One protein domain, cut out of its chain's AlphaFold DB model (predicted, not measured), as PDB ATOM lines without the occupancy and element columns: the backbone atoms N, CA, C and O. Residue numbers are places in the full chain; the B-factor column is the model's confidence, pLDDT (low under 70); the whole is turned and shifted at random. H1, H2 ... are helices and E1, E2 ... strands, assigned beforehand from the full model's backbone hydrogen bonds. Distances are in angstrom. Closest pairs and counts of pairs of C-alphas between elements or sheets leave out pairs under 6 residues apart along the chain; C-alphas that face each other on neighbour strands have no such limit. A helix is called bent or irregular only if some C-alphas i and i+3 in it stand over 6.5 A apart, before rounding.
ATOM      1  N   LEU A   9     -19.675 121.702  10.116       94.06
ATOM      2  CA  LEU A   9     -19.554 123.010   9.473       94.06
ATOM      3  C   LEU A   9     -18.187 123.165   8.803       94.06
ATOM      4  O   LEU A   9     -17.163 122.743   9.346       94.06
ATOM      5  N   ILE A  10     -18.193 123.805   7.637       94.31
ATOM      6  CA  ILE A  10     -16.999 124.169   6.877       94.31
ATOM      7  C   ILE A  10     -17.137 125.586   6.323       94.31
ATOM      8  O   ILE A  10     -18.167 125.948   5.753       94.31
ATOM      9  N   SER A  11     -16.102 126.390   6.503       94.94
ATOM     10  CA  SER A  11     -16.022 127.771   6.045       94.94
ATOM     11  C   SER A  11     -15.447 127.800   4.635       94.94
ATOM     12  O   SER A  11     -14.338 127.317   4.411       94.94
ATOM     13  N   ILE A  12     -16.221 128.319   3.676       94.12
ATOM     14  CA  ILE A  12     -15.832 128.364   2.259       94.12
ATOM     15  C   ILE A  12     -16.052 129.765   1.698       94.12
ATOM     16  O   ILE A  12     -17.101 130.370   1.940       94.12
ATOM     17  N   GLY A  13     -15.078 130.265   0.938       93.06
ATOM     18  CA  GLY A  13     -15.105 131.569   0.273       93.06
ATOM     19  C   GLY A  13     -14.553 131.517  -1.152       93.06
ATOM     20  O   GLY A  13     -13.923 130.538  -1.555       93.06
ATOM     21  N   TRP A  14     -14.774 132.590  -1.912       91.88
ATOM     22  CA  TRP A  14     -14.288 132.757  -3.287       91.88
ATOM     23  C   TRP A  14     -13.545 134.094  -3.393       91.88
ATOM     24  O   TRP A  14     -14.161 135.114  -3.717       91.88
ATOM     25  N   PRO A  15     -12.231 134.118  -3.098       91.56
ATOM     26  CA  PRO A  15     -11.440 135.349  -3.053       91.56
ATOM     27  C   PRO A  15     -11.418 136.108  -4.386       91.56
ATOM     28  O   PRO A  15     -11.422 137.334  -4.383       91.56
ATOM     29  N   ASP A  16     -11.456 135.412  -5.527       90.62
ATOM     30  CA  ASP A  16     -11.437 136.051  -6.854       90.62
ATOM     31  C   ASP A  16     -12.729 136.825  -7.178       90.62
ATOM     32  O   ASP A  16     -12.764 137.625  -8.112       90.62
ATOM     33  N   HIS A  17     -13.784 136.613  -6.388       88.62
ATOM     34  CA  HIS A  17     -15.058 137.324  -6.476       88.62
ATOM     35  C   HIS A  17     -15.331 138.215  -5.255       88.62
ATOM     36  O   HIS A  17     -16.460 138.675  -5.094       88.62
ATOM     37  N   ASP A  18     -14.329 138.434  -4.395       89.75
ATOM     38  CA  ASP A  18     -14.468 139.162  -3.125       89.75
ATOM     39  C   ASP A  18     -15.574 138.580  -2.217       89.75
ATOM     40  O   ASP A  18     -16.265 139.285  -1.481       89.75
ATOM     41  N   VAL A  19     -15.778 137.258  -2.289       89.06
ATOM     42  CA  VAL A  19     -16.751 136.553  -1.450       89.06
ATOM     43  C   VAL A  19     -16.023 135.989  -0.228       89.06
ATOM     44  O   VAL A  19     -15.225 135.057  -0.386       89.06
ATOM     45  N   PRO A  20     -16.294 136.506   0.986       93.06
ATOM     46  CA  PRO A  20     -15.642 136.030   2.198       93.06
ATOM     47  C   PRO A  20     -16.071 134.604   2.535       93.06
ATOM     48  O   PRO A  20     -17.113 134.119   2.080       93.06
ATOM     49  N   GLU A  21     -15.278 133.943   3.378       94.75
ATOM     50  CA  GLU A  21     -15.678 132.647   3.903       94.75
ATOM     51  C   GLU A  21     -16.956 132.755   4.734       94.75
ATOM     52  O   GLU A  21     -17.124 133.651   5.564       94.75
ATOM     53  N   ARG A  22     -17.859 131.802   4.519       94.38
ATOM     54  CA  ARG A  22     -19.055 131.606   5.339       94.38
ATOM     55  C   ARG A  22     -19.262 130.129   5.615       94.38
ATOM     56  O   ARG A  22     -18.801 129.285   4.851       94.38
ATOM     57  N   GLY A  23     -19.970 129.834   6.699       94.12
ATOM     58  CA  GLY A  23     -20.254 128.464   7.106       94.12
ATOM     59  C   GLY A  23     -21.246 127.777   6.171       94.12
ATOM     60  O   GLY A  23     -22.335 128.289   5.914       94.12
ATOM     61  N   TYR A  24     -20.875 126.587   5.723       95.31
ATOM     62  CA  TYR A  24     -21.726 125.635   5.030       95.31
ATOM     63  C   TYR A  24     -21.815 124.342   5.834       95.31
ATOM     64  O   TYR A  24     -20.870 123.961   6.522       95.31
ATOM     65  N   THR A  25     -22.944 123.645   5.731       96.38
ATOM     66  CA  THR A  25     -23.097 122.318   6.336       96.38
ATOM     67  C   THR A  25     -22.629 121.253   5.355       96.38
ATOM     68  O   THR A  25     -23.066 121.234   4.206       96.38
ATOM     69  N   ILE A  26     -21.763 120.351   5.805       96.00
ATOM     70  CA  ILE A  26     -21.286 119.216   5.019       96.00
ATOM     71  C   ILE A  26     -22.429 118.211   4.861       96.00
ATOM     72  O   ILE A  26     -22.915 117.627   5.829       96.00
ATOM     73  N   VAL A  27     -22.844 117.976   3.622       95.06
ATOM     74  CA  VAL A  27     -23.826 116.942   3.263       95.06
ATOM     75  C   VAL A  27     -23.126 115.605   3.033       95.06
ATOM     76  O   VAL A  27     -23.657 114.542   3.362       95.06
ATOM     77  N   GLU A  28     -21.918 115.666   2.479       94.19
ATOM     78  CA  GLU A  28     -21.107 114.515   2.115       94.19
ATOM     79  C   GLU A  28     -19.632 114.920   2.102       94.19
ATOM     80  O   GLU A  28     -19.288 116.020   1.664       94.19
ATOM     81  N   ALA A  29     -18.751 114.046   2.574       94.56
ATOM     82  CA  ALA A  29     -17.318 114.300   2.601       94.56
ATOM     83  C   ALA A  29     -16.547 113.014   2.321       94.56
ATOM     84  O   ALA A  29     -16.924 111.935   2.775       94.56
ATOM     85  N   GLN A  30     -15.457 113.158   1.581       95.38
ATOM     86  CA  GLN A  30     -14.501 112.106   1.294       95.38
ATOM     87  C   GLN A  30     -13.098 112.709   1.382       95.38
ATOM     88  O   GLN A  30     -12.746 113.596   0.607       95.38
ATOM     89  N   LEU A  31     -12.311 112.236   2.348       94.69
ATOM     90  CA  LEU A  31     -10.927 112.648   2.562       94.69
ATOM     91  C   LEU A  31     -10.010 111.452   2.284       94.69
ATOM     92  O   LEU A  31     -10.046 110.463   3.013       94.69
ATOM     93  N   LEU A  32      -9.216 111.538   1.217       95.31
ATOM     94  CA  LEU A  32      -8.291 110.503   0.753       95.31
ATOM     95  C   LEU A  32      -6.873 111.080   0.727       95.31
ATOM     96  O   LEU A  32      -6.470 111.749  -0.223       95.31
ATOM     97  N   GLY A  33      -6.124 110.875   1.812       93.31
ATOM     98  CA  GLY A  33      -4.805 111.485   1.973       93.31
ATOM     99  C   GLY A  33      -4.889 113.011   1.895       93.31
ATOM    100  O   GLY A  33      -5.470 113.645   2.773       93.31
ATOM    101  N   LYS A  34      -4.313 113.594   0.836       94.75
ATOM    102  CA  LYS A  34      -4.353 115.042   0.556       94.75
ATOM    103  C   LYS A  34      -5.552 115.481  -0.290       94.75
ATOM    104  O   LYS A  34      -5.752 116.681  -0.458       94.75
ATOM    105  N   VAL A  35      -6.322 114.547  -0.840       96.69
ATOM    106  CA  VAL A  35      -7.490 114.842  -1.676       96.69
ATOM    107  C   VAL A  35      -8.713 114.974  -0.791       96.69
ATOM    108  O   VAL A  35      -9.033 114.070  -0.020       96.69
ATOM    109  N   PHE A  36      -9.424 116.084  -0.922       96.00
ATOM    110  CA  PHE A  36     -10.666 116.310  -0.207       96.00
ATOM    111  C   PHE A  36     -11.773 116.677  -1.178       96.00
ATOM    112  O   PHE A  36     -11.691 117.667  -1.902       96.00
ATOM    113  N   ARG A  37     -12.828 115.867  -1.169       95.50
ATOM    114  CA  ARG A  37     -14.067 116.121  -1.891       95.50
ATOM    115  C   ARG A  37     -15.182 116.316  -0.883       95.50
ATOM    116  O   ARG A  37     -15.356 115.500   0.023       95.50
ATOM    117  N   SER A  38     -15.983 117.353  -1.070       94.94
ATOM    118  CA  SER A  38     -17.170 117.568  -0.250       94.94
ATOM    119  C   SER A  38     -18.337 118.075  -1.076       94.94
ATOM    120  O   SER A  38     -18.163 118.776  -2.073       94.94
ATOM    121  N   ARG A  39     -19.538 117.708  -0.635       93.75
ATOM    122  CA  ARG A  39     -20.788 118.363  -0.993       93.75
ATOM    123  C   ARG A  39     -21.305 119.081   0.240       93.75
ATOM    124  O   ARG A  39     -21.365 118.503   1.325       93.75
ATOM    125  N   VAL A  40     -21.684 120.331   0.059       94.69
ATOM    126  CA  VAL A  40     -22.055 121.250   1.128       94.69
ATOM    127  C   VAL A  40     -23.356 121.964   0.794       94.69
ATOM    128  O   VAL A  40     -23.743 122.048  -0.371       94.69
ATOM    129  N   THR A  41     -24.031 122.493   1.809       94.62
ATOM    130  CA  THR A  41     -25.275 123.251   1.653       94.62
ATOM    131  C   THR A  41     -25.285 124.504   2.517       94.62
ATOM    132  O   THR A  41     -24.773 124.505   3.638       94.62
ATOM    133  N   ASP A  42     -25.890 125.572   1.996       93.69
ATOM    134  CA  ASP A  42     -26.248 126.775   2.763       93.69
ATOM    135  C   ASP A  42     -27.693 126.715   3.305       93.69
ATOM    136  O   ASP A  42     -28.224 127.710   3.800       93.69
ATOM    137  N   GLY A  43     -28.358 125.560   3.173       93.19
ATOM    138  CA  GLY A  43     -29.769 125.357   3.510       93.19
ATOM    139  C   GLY A  43     -30.747 125.746   2.395       93.19
ATOM    140  O   GLY A  43     -31.936 125.454   2.509       93.19
ATOM    141  N   LYS A  44     -30.276 126.374   1.310       92.44
ATOM    142  CA  LYS A  44     -31.081 126.712   0.122       92.44
ATOM    143  C   LYS A  44     -30.619 125.962  -1.120       92.44
ATOM    144  O   LYS A  44     -31.449 125.582  -1.943       92.44
ATOM    145  N   LYS A  45     -29.308 125.796  -1.283       90.94
ATOM    146  CA  LYS A  45     -28.677 125.137  -2.427       90.94
ATOM    147  C   LYS A  45     -27.548 124.238  -1.955       90.94
ATOM    148  O   LYS A  45     -26.872 124.534  -0.972       90.94
ATOM    149  N   GLU A  46     -27.331 123.168  -2.705       91.25
ATOM    150  CA  GLU A  46     -26.154 122.326  -2.554       91.25
ATOM    151  C   GLU A  46     -25.102 122.686  -3.602       91.25
ATOM    152  O   GLU A  46     -25.428 123.060  -4.730       91.25
ATOM    153  N   GLY A  47     -23.837 122.557  -3.222       89.75
ATOM    154  CA  GLY A  47     -22.683 122.693  -4.098       89.75
ATOM    155  C   GLY A  47     -21.622 121.670  -3.726       89.75
ATOM    156  O   GLY A  47     -21.647 121.114  -2.630       89.75
ATOM    157  N   GLY A  48     -20.696 121.397  -4.637       90.62
ATOM    158  CA  GLY A  48     -19.603 120.466  -4.395       90.62
ATOM    159  C   GLY A  48     -18.273 121.038  -4.845       90.62
ATOM    160  O   GLY A  48     -18.225 121.888  -5.728       90.62
ATOM    161  N   PHE A  49     -17.202 120.557  -4.230       93.06
ATOM    162  CA  PHE A  49     -15.837 120.852  -4.637       93.06
ATOM    163  C   PHE A  49     -14.948 119.635  -4.399       93.06
ATOM    164  O   PHE A  49     -15.247 118.765  -3.574       93.06
ATOM    165  N   LEU A  50     -13.840 119.594  -5.130       96.38
ATOM    166  CA  LEU A  50     -12.757 118.639  -4.958       96.38
ATOM    167  C   LEU A  50     -11.453 119.420  -5.020       96.38
ATOM    168  O   LEU A  50     -11.226 120.134  -5.992       96.38
ATOM    169  N   VAL A  51     -10.626 119.310  -3.987       96.56
ATOM    170  CA  VAL A  51      -9.349 120.021  -3.842       96.56
ATOM    171  C   VAL A  51      -8.247 119.049  -3.434       96.56
ATOM    172  O   VAL A  51      -8.520 117.968  -2.905       96.56
ATOM    173  N   VAL A  52      -6.993 119.446  -3.644       96.88
ATOM    174  CA  VAL A  52      -5.821 118.721  -3.138       96.88
ATOM    175  C   VAL A  52      -4.970 119.681  -2.317       96.88
ATOM    176  O   VAL A  52      -4.523 120.709  -2.824       96.88
ATOM    177  N   PHE A  53      -4.749 119.349  -1.048       94.75
ATOM    178  CA  PHE A  53      -3.919 120.145  -0.145       94.75
ATOM    179  C   PHE A  53      -2.432 120.004  -0.481       94.75
ATOM    180  O   PHE A  53      -1.984 118.937  -0.902       94.75
ATOM    181  N   ASP A  54      -1.658 121.067  -0.244       91.94
ATOM    182  CA  ASP A  54      -0.196 121.084  -0.400       91.94
ATOM    183  C   ASP A  54       0.278 120.505  -1.746       91.94
ATOM    184  O   ASP A  54       1.182 119.659  -1.789       91.94
ATOM    185  N   CYS A  55      -0.382 120.911  -2.833       93.75
ATOM    186  CA  CYS A  55      -0.129 120.426  -4.184       93.75
ATOM    187  C   CYS A  55       0.174 121.605  -5.129       93.75
ATOM    188  O   CYS A  55      -0.642 122.525  -5.223       93.75
ATOM    189  N   PRO A  56       1.334 121.620  -5.815       93.31
ATOM    190  CA  PRO A  56       1.661 122.661  -6.788       93.31
ATOM    191  C   PRO A  56       0.691 122.678  -7.976       93.31
ATOM    192  O   PRO A  56       0.259 121.624  -8.433       93.31
ATOM    193  N   GLU A  57       0.431 123.858  -8.549       92.00
ATOM    194  CA  GLU A  57      -0.508 124.027  -9.674       92.00
ATOM    195  C   GLU A  57      -0.166 123.135 -10.877       92.00
ATOM    196  O   GLU A  57      -1.045 122.474 -11.417       92.00
ATOM    197  N   VAL A  58       1.119 123.012 -11.228       94.00
ATOM    198  CA  VAL A  58       1.566 122.114 -12.308       94.00
ATOM    199  C   VAL A  58       1.177 120.652 -12.059       94.00
ATOM    200  O   VAL A  58       0.805 119.946 -12.989       94.00
ATOM    201  N   VAL A  59       1.211 120.201 -10.802       96.00
ATOM    202  CA  VAL A  59       0.812 118.837 -10.438       96.00
ATOM    203  C   VAL A  59      -0.708 118.699 -10.502       96.00
ATOM    204  O   VAL A  59      -1.193 117.673 -10.965       96.00
ATOM    205  N   LEU A  60      -1.473 119.726 -10.111       97.25
ATOM    206  CA  LEU A  60      -2.934 119.723 -10.264       97.25
ATOM    207  C   LEU A  60      -3.351 119.549 -11.732       97.25
ATOM    208  O   LEU A  60      -4.237 118.745 -12.013       97.25
ATOM    209  N   GLU A  61      -2.687 120.237 -12.661       97.00
ATOM    210  CA  GLU A  61      -2.957 120.100 -14.100       97.00
ATOM    211  C   GLU A  61      -2.630 118.689 -14.608       97.00
ATOM    212  O   GLU A  61      -3.444 118.068 -15.292       97.00
ATOM    213  N   MET A  62      -1.487 118.124 -14.199       97.12
ATOM    214  CA  MET A  62      -1.123 116.739 -14.531       97.12
ATOM    215  C   MET A  62      -2.143 115.726 -13.984       97.12
ATOM    216  O   MET A  62      -2.472 114.741 -14.649       97.12
ATOM    217  N   LEU A  63      -2.664 115.963 -12.776       97.94
ATOM    218  CA  LEU A  63      -3.713 115.139 -12.175       97.94
ATOM    219  C   LEU A  63      -5.030 115.248 -12.957       97.94
ATOM    220  O   LEU A  63      -5.677 114.226 -13.184       97.94
ATOM    221  N   ALA A  64      -5.415 116.449 -13.401       97.88
ATOM    222  CA  ALA A  64      -6.622 116.663 -14.201       97.88
ATOM    223  C   ALA A  64      -6.536 115.968 -15.572       97.88
ATOM    224  O   ALA A  64      -7.487 115.304 -15.996       97.88
ATOM    225  N   GLU A  65      -5.385 116.062 -16.242       97.56
ATOM    226  CA  GLU A  65      -5.126 115.373 -17.511       97.56
ATOM    227  C   GLU A  65      -5.184 113.847 -17.339       97.56
ATOM    228  O   GLU A  65      -5.893 113.154 -18.077       97.56
ATOM    229  N   SER A  66      -4.512 113.317 -16.311       97.06
ATOM    230  CA  SER A  66      -4.519 111.883 -16.012       97.06
ATOM    231  C   SER A  66      -5.922 111.371 -15.672       97.06
ATOM    232  O   SER A  66      -6.361 110.357 -16.218       97.06
ATOM    233  N   ALA A  67      -6.668 112.094 -14.830       97.50
ATOM    234  CA  ALA A  67      -8.040 111.739 -14.480       97.50
ATOM    235  C   ALA A  67      -8.968 111.769 -15.700       97.50
ATOM    236  O   ALA A  67      -9.772 110.854 -15.868       97.50
ATOM    237  N   THR A  68      -8.811 112.755 -16.588       97.62
ATOM    238  CA  THR A  68      -9.558 112.814 -17.853       97.62
ATOM    239  C   THR A  68      -9.320 111.561 -18.693       97.62
ATOM    240  O   THR A  68     -10.269 110.960 -19.199       97.62
ATOM    241  N   SER A  69      -8.061 111.130 -18.807       97.00
ATOM    242  CA  SER A  69      -7.702 109.919 -19.544       97.00
ATOM    243  C   SER A  69      -8.256 108.643 -18.895       97.00
ATOM    244  O   SER A  69      -8.777 107.786 -19.607       97.00
ATOM    245  N   LYS A  70      -8.180 108.524 -17.562       96.94
ATOM    246  CA  LYS A  70      -8.614 107.331 -16.814       96.94
ATOM    247  C   LYS A  70     -10.144 107.196 -16.731       96.94
ATOM    248  O   LYS A  70     -10.649 106.078 -16.760       96.94
ATOM    249  N   LEU A  71     -10.880 108.306 -16.634       95.75
ATOM    250  CA  LEU A  71     -12.326 108.310 -16.365       95.75
ATOM    251  C   LEU A  71     -13.198 108.558 -17.603       95.75
ATOM    252  O   LEU A  71     -14.409 108.344 -17.556       95.75
ATOM    253  N   GLY A  72     -12.613 109.019 -18.711       94.56
ATOM    254  CA  GLY A  72     -13.331 109.222 -19.973       94.56
ATOM    255  C   GLY A  72     -14.251 110.448 -20.008       94.56
ATOM    256  O   GLY A  72     -15.013 110.608 -20.959       94.56
ATOM    257  N   PHE A  73     -14.180 111.332 -19.009       94.00
ATOM    258  CA  PHE A  73     -14.842 112.638 -19.014       94.00
ATOM    259  C   PHE A  73     -13.846 113.748 -18.698       94.00
ATOM    260  O   PHE A  73     -12.845 113.531 -18.023       94.00
ATOM    261  N   LYS A  74     -14.124 114.954 -19.194       96.56
ATOM    262  CA  LYS A  74     -13.219 116.092 -19.038       96.56
ATOM    263  C   LYS A  74     -13.166 116.556 -17.582       96.56
ATOM    264  O   LYS A  74     -14.198 116.899 -17.004       96.56
ATOM    265  N   VAL A  75     -11.953 116.626 -17.049       97.38
ATOM    266  CA  VAL A  75     -11.607 117.210 -15.754       97.38
ATOM    267  C   VAL A  75     -10.636 118.357 -16.009       97.38
ATOM    268  O   VAL A  75      -9.699 118.209 -16.791       97.38
ATOM    269  N   ILE A  76     -10.856 119.503 -15.371       96.94
ATOM    270  CA  ILE A  76      -9.953 120.657 -15.442       96.94
ATOM    271  C   ILE A  76      -9.669 121.188 -14.043       96.94
ATOM    272  O   ILE A  76     -10.494 121.039 -13.141       96.94
ATOM    273  N   VAL A  77      -8.531 121.849 -13.862       96.94
ATOM    274  CA  VAL A  77      -8.310 122.681 -12.680       96.94
ATOM    275  C   VAL A  77      -9.094 123.979 -12.861       96.94
ATOM    276  O   VAL A  77      -9.067 124.602 -13.924       96.94
ATOM    277  N   SER A  78      -9.822 124.390 -11.828       93.25
ATOM    278  CA  SER A  78     -10.584 125.628 -11.866       93.25
ATOM    279  C   SER A  78      -9.645 126.828 -11.964       93.25
ATOM    280  O   SER A  78      -8.623 126.924 -11.273       93.25
ATOM    281  N   ASN A  79     -10.020 127.787 -12.808       88.44
ATOM    282  CA  ASN A  79      -9.362 129.092 -12.850       88.44
ATOM    283  C   ASN A  79      -9.700 129.945 -11.624       88.44
ATOM    284  O   ASN A  79      -8.992 130.909 -11.344       88.44
ATOM    285  N   LEU A  80     -10.777 129.601 -10.915       87.56
ATOM    286  CA  LEU A  80     -11.202 130.287  -9.709       87.56
ATOM    287  C   LEU A  80     -10.620 129.583  -8.487       87.56
ATOM    288  O   LEU A  80     -10.720 128.366  -8.325       87.56
ATOM    289  N   ARG A  81     -10.025 130.371  -7.602       92.50
ATOM    290  CA  ARG A  81      -9.560 129.911  -6.303       92.50
ATOM    291  C   ARG A  81     -10.733 129.866  -5.340       92.50
ATOM    292  O   ARG A  81     -11.613 130.730  -5.348       92.50
ATOM    293  N   CYS A  82     -10.705 128.873  -4.467       92.62
ATOM    294  CA  CYS A  82     -11.574 128.787  -3.306       92.62
ATOM    295  C   CYS A  82     -10.736 128.936  -2.038       92.62
ATOM    296  O   CYS A  82      -9.552 128.597  -2.010       92.62
ATOM    297  N   SER A  83     -11.352 129.480  -0.999       94.81
ATOM    298  CA  SER A  83     -10.796 129.510   0.346       94.81
ATOM    299  C   SER A  83     -11.549 128.487   1.180       94.81
ATOM    300  O   SER A  83     -12.780 128.490   1.154       94.81
ATOM    301  N   ILE A  84     -10.829 127.594   1.853       94.06
ATOM    302  CA  ILE A  84     -11.392 126.594   2.761       94.06
ATOM    303  C   ILE A  84     -10.673 126.715   4.100       94.06
ATOM    304  O   ILE A  84      -9.483 126.403   4.184       94.06
ATOM    305  N   GLU A  85     -11.391 127.144   5.140       92.38
ATOM    306  CA  GLU A  85     -10.847 127.351   6.493       92.38
ATOM    307  C   GLU A  85      -9.539 128.175   6.479       92.38
ATOM    308  O   GLU A  85      -8.530 127.815   7.089       92.38
ATOM    309  N   GLY A  86      -9.527 129.256   5.698       92.38
ATOM    310  CA  GLY A  86      -8.385 130.153   5.507       92.38
ATOM    311  C   GLY A  86      -7.301 129.648   4.547       92.38
ATOM    312  O   GLY A  86      -6.317 130.354   4.323       92.38
ATOM    313  N   THR A  87      -7.453 128.457   3.962       94.12
ATOM    314  CA  THR A  87      -6.496 127.901   2.994       94.12
ATOM    315  C   THR A  87      -6.959 128.164   1.565       94.12
ATOM    316  O   THR A  87      -8.028 127.711   1.161       94.12
ATOM    317  N   ILE A  88      -6.133 128.861   0.782       94.44
ATOM    318  CA  ILE A  88      -6.418 129.162  -0.626       94.44
ATOM    319  C   ILE A  88      -6.001 127.986  -1.508       94.44
ATOM    320  O   ILE A  88      -4.839 127.583  -1.513       94.44
ATOM    321  N   LEU A  89      -6.953 127.456  -2.270       95.75
ATOM    322  CA  LEU A  89      -6.812 126.250  -3.081       95.75
ATOM    323  C   LEU A  89      -7.437 126.455  -4.461       95.75
ATOM    324  O   LEU A  89      -8.275 127.337  -4.665       95.75
ATOM    325  N   ARG A  90      -7.071 125.591  -5.407       95.50
ATOM    326  CA  ARG A  90      -7.816 125.413  -6.657       95.50
ATOM    327  C   ARG A  90      -8.604 124.113  -6.600       95.50
ATOM    328  O   ARG A  90      -8.100 123.102  -6.106       95.50
ATOM    329  N   SER A  91      -9.840 124.160  -7.084       94.81
ATOM    330  CA  SER A  91     -10.701 122.986  -7.201       94.81
ATOM    331  C   SER A  91     -10.570 122.323  -8.567       94.81
ATOM    332  O   SER A  91     -10.038 122.913  -9.501       94.81
ATOM    333  N   PHE A  92     -11.078 121.100  -8.685       96.88
ATOM    334  CA  PHE A  92     -11.277 120.426  -9.963       96.88
ATOM    335  C   PHE A  92     -12.726 120.589 -10.417       96.88
ATOM    336  O   PHE A  92     -13.649 120.282  -9.659       96.88
ATOM    337  N   ASP A  93     -12.907 121.013 -11.665       94.88
ATOM    338  CA  ASP A  93     -14.205 121.124 -12.321       94.88
ATOM    339  C   ASP A  93     -14.381 119.970 -13.316       94.88
ATOM    340  O   ASP A  93     -13.462 119.597 -14.050       94.88
ATOM    341  N   TYR A  94     -15.576 119.389 -13.337       94.06
ATOM    342  CA  TYR A  94     -15.947 118.283 -14.215       94.06
ATOM    343  C   TYR A  94     -17.457 118.278 -14.431       94.06
ATOM    344  O   TYR A  94     -18.224 118.826 -13.636       94.06
ATOM    345  N   GLU A  95     -17.895 117.656 -15.521       89.06
ATOM    346  CA  GLU A  95     -19.319 117.547 -15.804       89.06
ATOM    347  C   GLU A  95     -19.978 116.492 -14.909       89.06
ATOM    348  O   GLU A  95     -19.673 115.292 -14.974       89.06
ATOM    349  N   TRP A  96     -20.932 116.947 -14.099       87.75
ATOM    350  CA  TRP A  96     -21.712 116.093 -13.223       87.75
ATOM    351  C   TRP A  96     -23.181 116.506 -13.200       87.75
ATOM    352  O   TRP A  96     -23.516 117.662 -12.938       87.75
ATOM    353  N   TYR A  97     -24.050 115.523 -13.424       83.12
ATOM    354  CA  TYR A  97     -25.490 115.647 -13.241       83.12
ATOM    355  C   TYR A  97     -25.926 114.668 -12.149       83.12
ATOM    356  O   TYR A  97     -25.408 113.552 -12.107       83.12
ATOM    357  N   PRO A  98     -26.892 115.029 -11.289       80.12
ATOM    358  CA  PRO A  98     -27.379 114.168 -10.213       80.12
ATOM    359  C   PRO A  98     -28.326 113.076 -10.749       80.12
ATOM    360  O   PRO A  98     -29.458 112.931 -10.290       80.12
ATOM    361  N   THR A  99     -27.888 112.326 -11.759       87.88
ATOM    362  CA  THR A  99     -28.582 111.156 -12.300       87.88
ATOM    363  C   THR A  99     -27.925 109.878 -11.776       87.88
ATOM    364  O   THR A  99     -26.726 109.884 -11.485       87.88
ATOM    365  N   PRO A 100     -28.666 108.758 -11.665       89.75
ATOM    366  CA  PRO A 100     -28.097 107.489 -11.205       89.75
ATOM    367  C   PRO A 100     -26.874 107.033 -12.011       89.75
ATOM    368  O   PRO A 100     -25.945 106.477 -11.442       89.75
ATOM    369  N   GLU A 101     -26.851 107.322 -13.316       89.44
ATOM    370  CA  GLU A 101     -25.735 107.014 -14.220       89.44
ATOM    371  C   GLU A 101     -24.409 107.662 -13.785       89.44
ATOM    372  O   GLU A 101     -23.339 107.110 -14.024       89.44
ATOM    373  N   PHE A 102     -24.468 108.827 -13.133       89.81
ATOM    374  CA  PHE A 102     -23.292 109.617 -12.763       89.81
ATOM    375  C   PHE A 102     -23.125 109.771 -11.251       89.81
ATOM    376  O   PHE A 102     -22.330 110.601 -10.804       89.81
ATOM    377  N   ALA A 103     -23.854 108.982 -10.459       89.31
ATOM    378  CA  ALA A 103     -23.841 109.071  -9.003       89.31
ATOM    379  C   ALA A 103     -22.432 108.875  -8.417       89.31
ATOM    380  O   ALA A 103     -22.047 109.604  -7.504       89.31
ATOM    381  N   ASP A 104     -21.646 107.964  -8.999       91.62
ATOM    382  CA  ASP A 104     -20.318 107.603  -8.495       91.62
ATOM    383  C   ASP A 104     -19.183 108.486  -9.037       91.62
ATOM    384  O   ASP A 104     -18.117 108.545  -8.421       91.62
ATOM    385  N   ARG A 105     -19.414 109.261 -10.114       93.75
ATOM    386  CA  ARG A 105     -18.378 110.108 -10.748       93.75
ATOM    387  C   ARG A 105     -17.598 110.989  -9.758       93.75
ATOM    388  O   ARG A 105     -16.375 111.029  -9.880       93.75
ATOM    389  N   PRO A 106     -18.227 111.687  -8.786       94.50
ATOM    390  CA  PRO A 106     -17.492 112.509  -7.824       94.50
ATOM    391  C   PRO A 106     -16.509 111.704  -6.969       94.50
ATOM    392  O   PRO A 106     -15.395 112.156  -6.701       94.50
ATOM    393  N   SER A 107     -16.937 110.520  -6.534       94.88
ATOM    394  CA  SER A 107     -16.156 109.632  -5.675       94.88
ATOM    395  C   SER A 107     -15.055 108.924  -6.459       94.88
ATOM    396  O   SER A 107     -13.943 108.771  -5.952       94.88
ATOM    397  N   ASP A 108     -15.342 108.532  -7.701       96.19
ATOM    398  CA  ASP A 108     -14.360 107.943  -8.610       96.19
ATOM    399  C   ASP A 108     -13.283 108.956  -8.987       96.19
ATOM    400  O   ASP A 108     -12.100 108.628  -8.922       96.19
ATOM    401  N   LEU A 109     -13.661 110.211  -9.254       97.44
ATOM    402  CA  LEU A 109     -12.699 111.283  -9.482       97.44
ATOM    403  C   LEU A 109     -11.781 111.488  -8.274       97.44
ATOM    404  O   LEU A 109     -10.561 111.487  -8.430       97.44
ATOM    405  N   ALA A 110     -12.336 111.619  -7.067       97.62
ATOM    406  CA  ALA A 110     -11.534 111.784  -5.854       97.62
ATOM    407  C   ALA A 110     -10.552 110.623  -5.644       97.62
ATOM    408  O   ALA A 110      -9.387 110.852  -5.309       97.62
ATOM    409  N   ARG A 111     -11.000 109.385  -5.890       98.12
ATOM    410  CA  ARG A 111     -10.152 108.193  -5.795       98.12
ATOM    411  C   ARG A 111      -9.045 108.204  -6.847       98.12
ATOM    412  O   ARG A 111      -7.883 108.076  -6.480       98.12
ATOM    413  N   THR A 112      -9.379 108.437  -8.115       98.00
ATOM    414  CA  THR A 112      -8.403 108.489  -9.213       98.00
ATOM    415  C   THR A 112      -7.344 109.567  -8.994       98.00
ATOM    416  O   THR A 112      -6.162 109.310  -9.221       98.00
ATOM    417  N   ILE A 113      -7.731 110.756  -8.520       98.06
ATOM    418  CA  ILE A 113      -6.784 111.828  -8.183       98.06
ATOM    419  C   ILE A 113      -5.871 111.393  -7.030       98.06
ATOM    420  O   ILE A 113      -4.658 111.583  -7.110       98.06
ATOM    421  N   SER A 114      -6.428 110.777  -5.982       97.75
ATOM    422  CA  SER A 114      -5.647 110.300  -4.836       97.75
ATOM    423  C   SER A 114      -4.649 109.217  -5.232       97.75
ATOM    424  O   SER A 114      -3.490 109.292  -4.841       97.75
ATOM    425  N   GLU A 115      -5.079 108.220  -6.000       97.25
ATOM    426  CA  GLU A 115      -4.226 107.119  -6.456       97.25
ATOM    427  C   GLU A 115      -3.111 107.633  -7.366       97.25
ATOM    428  O   GLU A 115      -1.945 107.325  -7.148       97.25
ATOM    429  N   THR A 116      -3.448 108.499  -8.326       96.56
ATOM    430  CA  THR A 116      -2.469 109.080  -9.257       96.56
ATOM    431  C   THR A 116      -1.436 109.940  -8.523       96.56
ATOM    432  O   THR A 116      -0.251 109.903  -8.847       96.56
ATOM    433  N   LEU A 117      -1.856 110.694  -7.503       96.19
ATOM    434  CA  LEU A 117      -0.934 111.466  -6.674       96.19
ATOM    435  C   LEU A 117       0.042 110.556  -5.915       96.19
ATOM    436  O   LEU A 117       1.234 110.855  -5.849       96.19
ATOM    437  N   GLU A 118      -0.438 109.445  -5.357       94.56
ATOM    438  CA  GLU A 118       0.422 108.481  -4.663       94.56
ATOM    439  C   GLU A 118       1.358 107.731  -5.627       94.56
ATOM    440  O   GLU A 118       2.524 107.510  -5.291       94.56
ATOM    441  N   GLU A 119       0.904 107.418  -6.846       93.50
ATOM    442  CA  GLU A 119       1.738 106.866  -7.924       93.50
ATOM    443  C   GLU A 119       2.912 107.807  -8.245       93.50
ATOM    444  O   GLU A 119       4.066 107.378  -8.211       93.50
ATOM    445  N   MET A 120       2.640 109.101  -8.458       90.88
ATOM    446  CA  MET A 120       3.667 110.112  -8.756       90.88
ATOM    447  C   MET A 120       4.692 110.273  -7.620       90.88
ATOM    448  O   MET A 120       5.882 110.479  -7.869       90.88
ATOM    449  N   ARG A 121       4.243 110.164  -6.361       86.75
ATOM    450  CA  ARG A 121       5.119 110.229  -5.177       86.75
ATOM    451  C   ARG A 121       5.990 108.985  -5.027       86.75
ATOM    452  O   ARG A 121       7.108 109.102  -4.540       86.75
ATOM    453  N   SER A 122       5.481 107.822  -5.427       80.50
ATOM    454  CA  SER A 122       6.179 106.534  -5.310       80.50
ATOM    455  C   SER A 122       7.179 106.285  -6.442       80.50
ATOM    456  O   SER A 122       8.064 105.445  -6.305       80.50
ATOM    457  N   SER A 123       7.048 107.001  -7.562       67.00
ATOM    458  CA  SER A 123       7.985 106.971  -8.691       67.00
ATOM    459  C   SER A 123       9.138 107.980  -8.582       67.00
ATOM    460  O   SER A 123       9.881 108.142  -9.551       67.00
ATOM    461  N   SER A 124       9.252 108.687  -7.450       51.44
ATOM    462  CA  SER A 124      10.280 109.706  -7.173       51.44
ATOM    463  C   SER A 124      11.416 109.178  -6.299       51.44
ATOM    464  O   SER A 124      11.154 108.290  -5.458       51.44
TER     465      SER A 124
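AT A GLANCE: This is residues 9 to 124 of the 124 residues of the protein "Ig-like domain-containing protein" of Chloroflexi bacterium (UniProt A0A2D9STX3). A six-stranded sheet curls like part of a barrel and folds back on itself, with E4 and E3 facing E1, E5 and E6, so that its two edge strands E4 and E6 come close together. Two helices pack on this sheet, H1 mainly at E5 and E6 and H2 mainly at E3, E2 and E4, and they cross each other steeply; the loop of residues 98 to 103 sticks out. The printed part has 116 residues, with two named helices and six named strands that follow along the chain as E1, E2, E3, E4, H1, E5, E6, H2, and its class is mixed, helices and strands. The sheet runs E4, E3, E2, E1, E5, E6, antiparallel throughout. The whole is compact, with a radius of gyration of the C-alphas of 14.0 A and spans of 41 by 33 by 22 A.

IN THESE COORDINATES: Find C-alpha 9 at (-19.554, 123.010, 9.473), where E1, residues 9 to 14, begins. E2, residues 19 to 32, spans 27.5 A and bends by 93 degrees at residue 27. E3 holds residues 35 to 41 and E4 residues 46 to 52. H1, residues 57 to 71 and 20.8 A long, starts at (-0.508, 124.027, -9.674). E5, residues 75 to 84, bends by 82 degrees at residue 80, and E6 holds residues 87 to 94. H2, residues 105 to 122, runs 25.4 A to C-alpha 122 at (6.179, 106.534, -5.310).

HOW THE PARTS SIT: Start in the folded sheet, one sheet bent back into two leaves, with E2 as the hinge. E1 to E4 form a meander, each strand the antiparallel neighbour of the one before. E2 is staggered, pairing with E1 over residues 19 to 25, where N 10 and O 24 are 2.9 A apart, and with E3 over residues 25 to 32, where N 30 and O 37 are 2.8 A apart. Look next at N 38 and O 49, 3.0 A, between E3 and E4; N 13 and O 83, 2.9 A, between E1 and E5; and N 78 and O 91, 2.8 A, in the hairpin E5 and E6. The closest C-alphas of E4 and E6 are those of Val 51 and Ser 91, 4.7 A. H1 is on the sheet at a height of 8.2 A, over E6 and along it at 25 degrees on the local plane, and only just not over E5, with 2 C-alphas there. H2 is on the sheet too; its closest C-alpha pair with E3 is Ser 114 and Val 35, 5.8 A. H2 touches H1 with residues 109 to 117 alone, closest at the C-alphas of Ile 113 and Leu 63, 6.0 A, at a steep tilt of 58 degrees, opposite ways. In H1 and H2 every O i to N i+4 pair is within hydrogen-bond range.

THE WHOLE: The two C-alphas farthest apart, those of Lys 44 and Ser 124, are 45.3 A apart. The printed part has no cut and no long link. The mean pLDDT of the printed part is 93.2, and residues 123 to 124 are under 70.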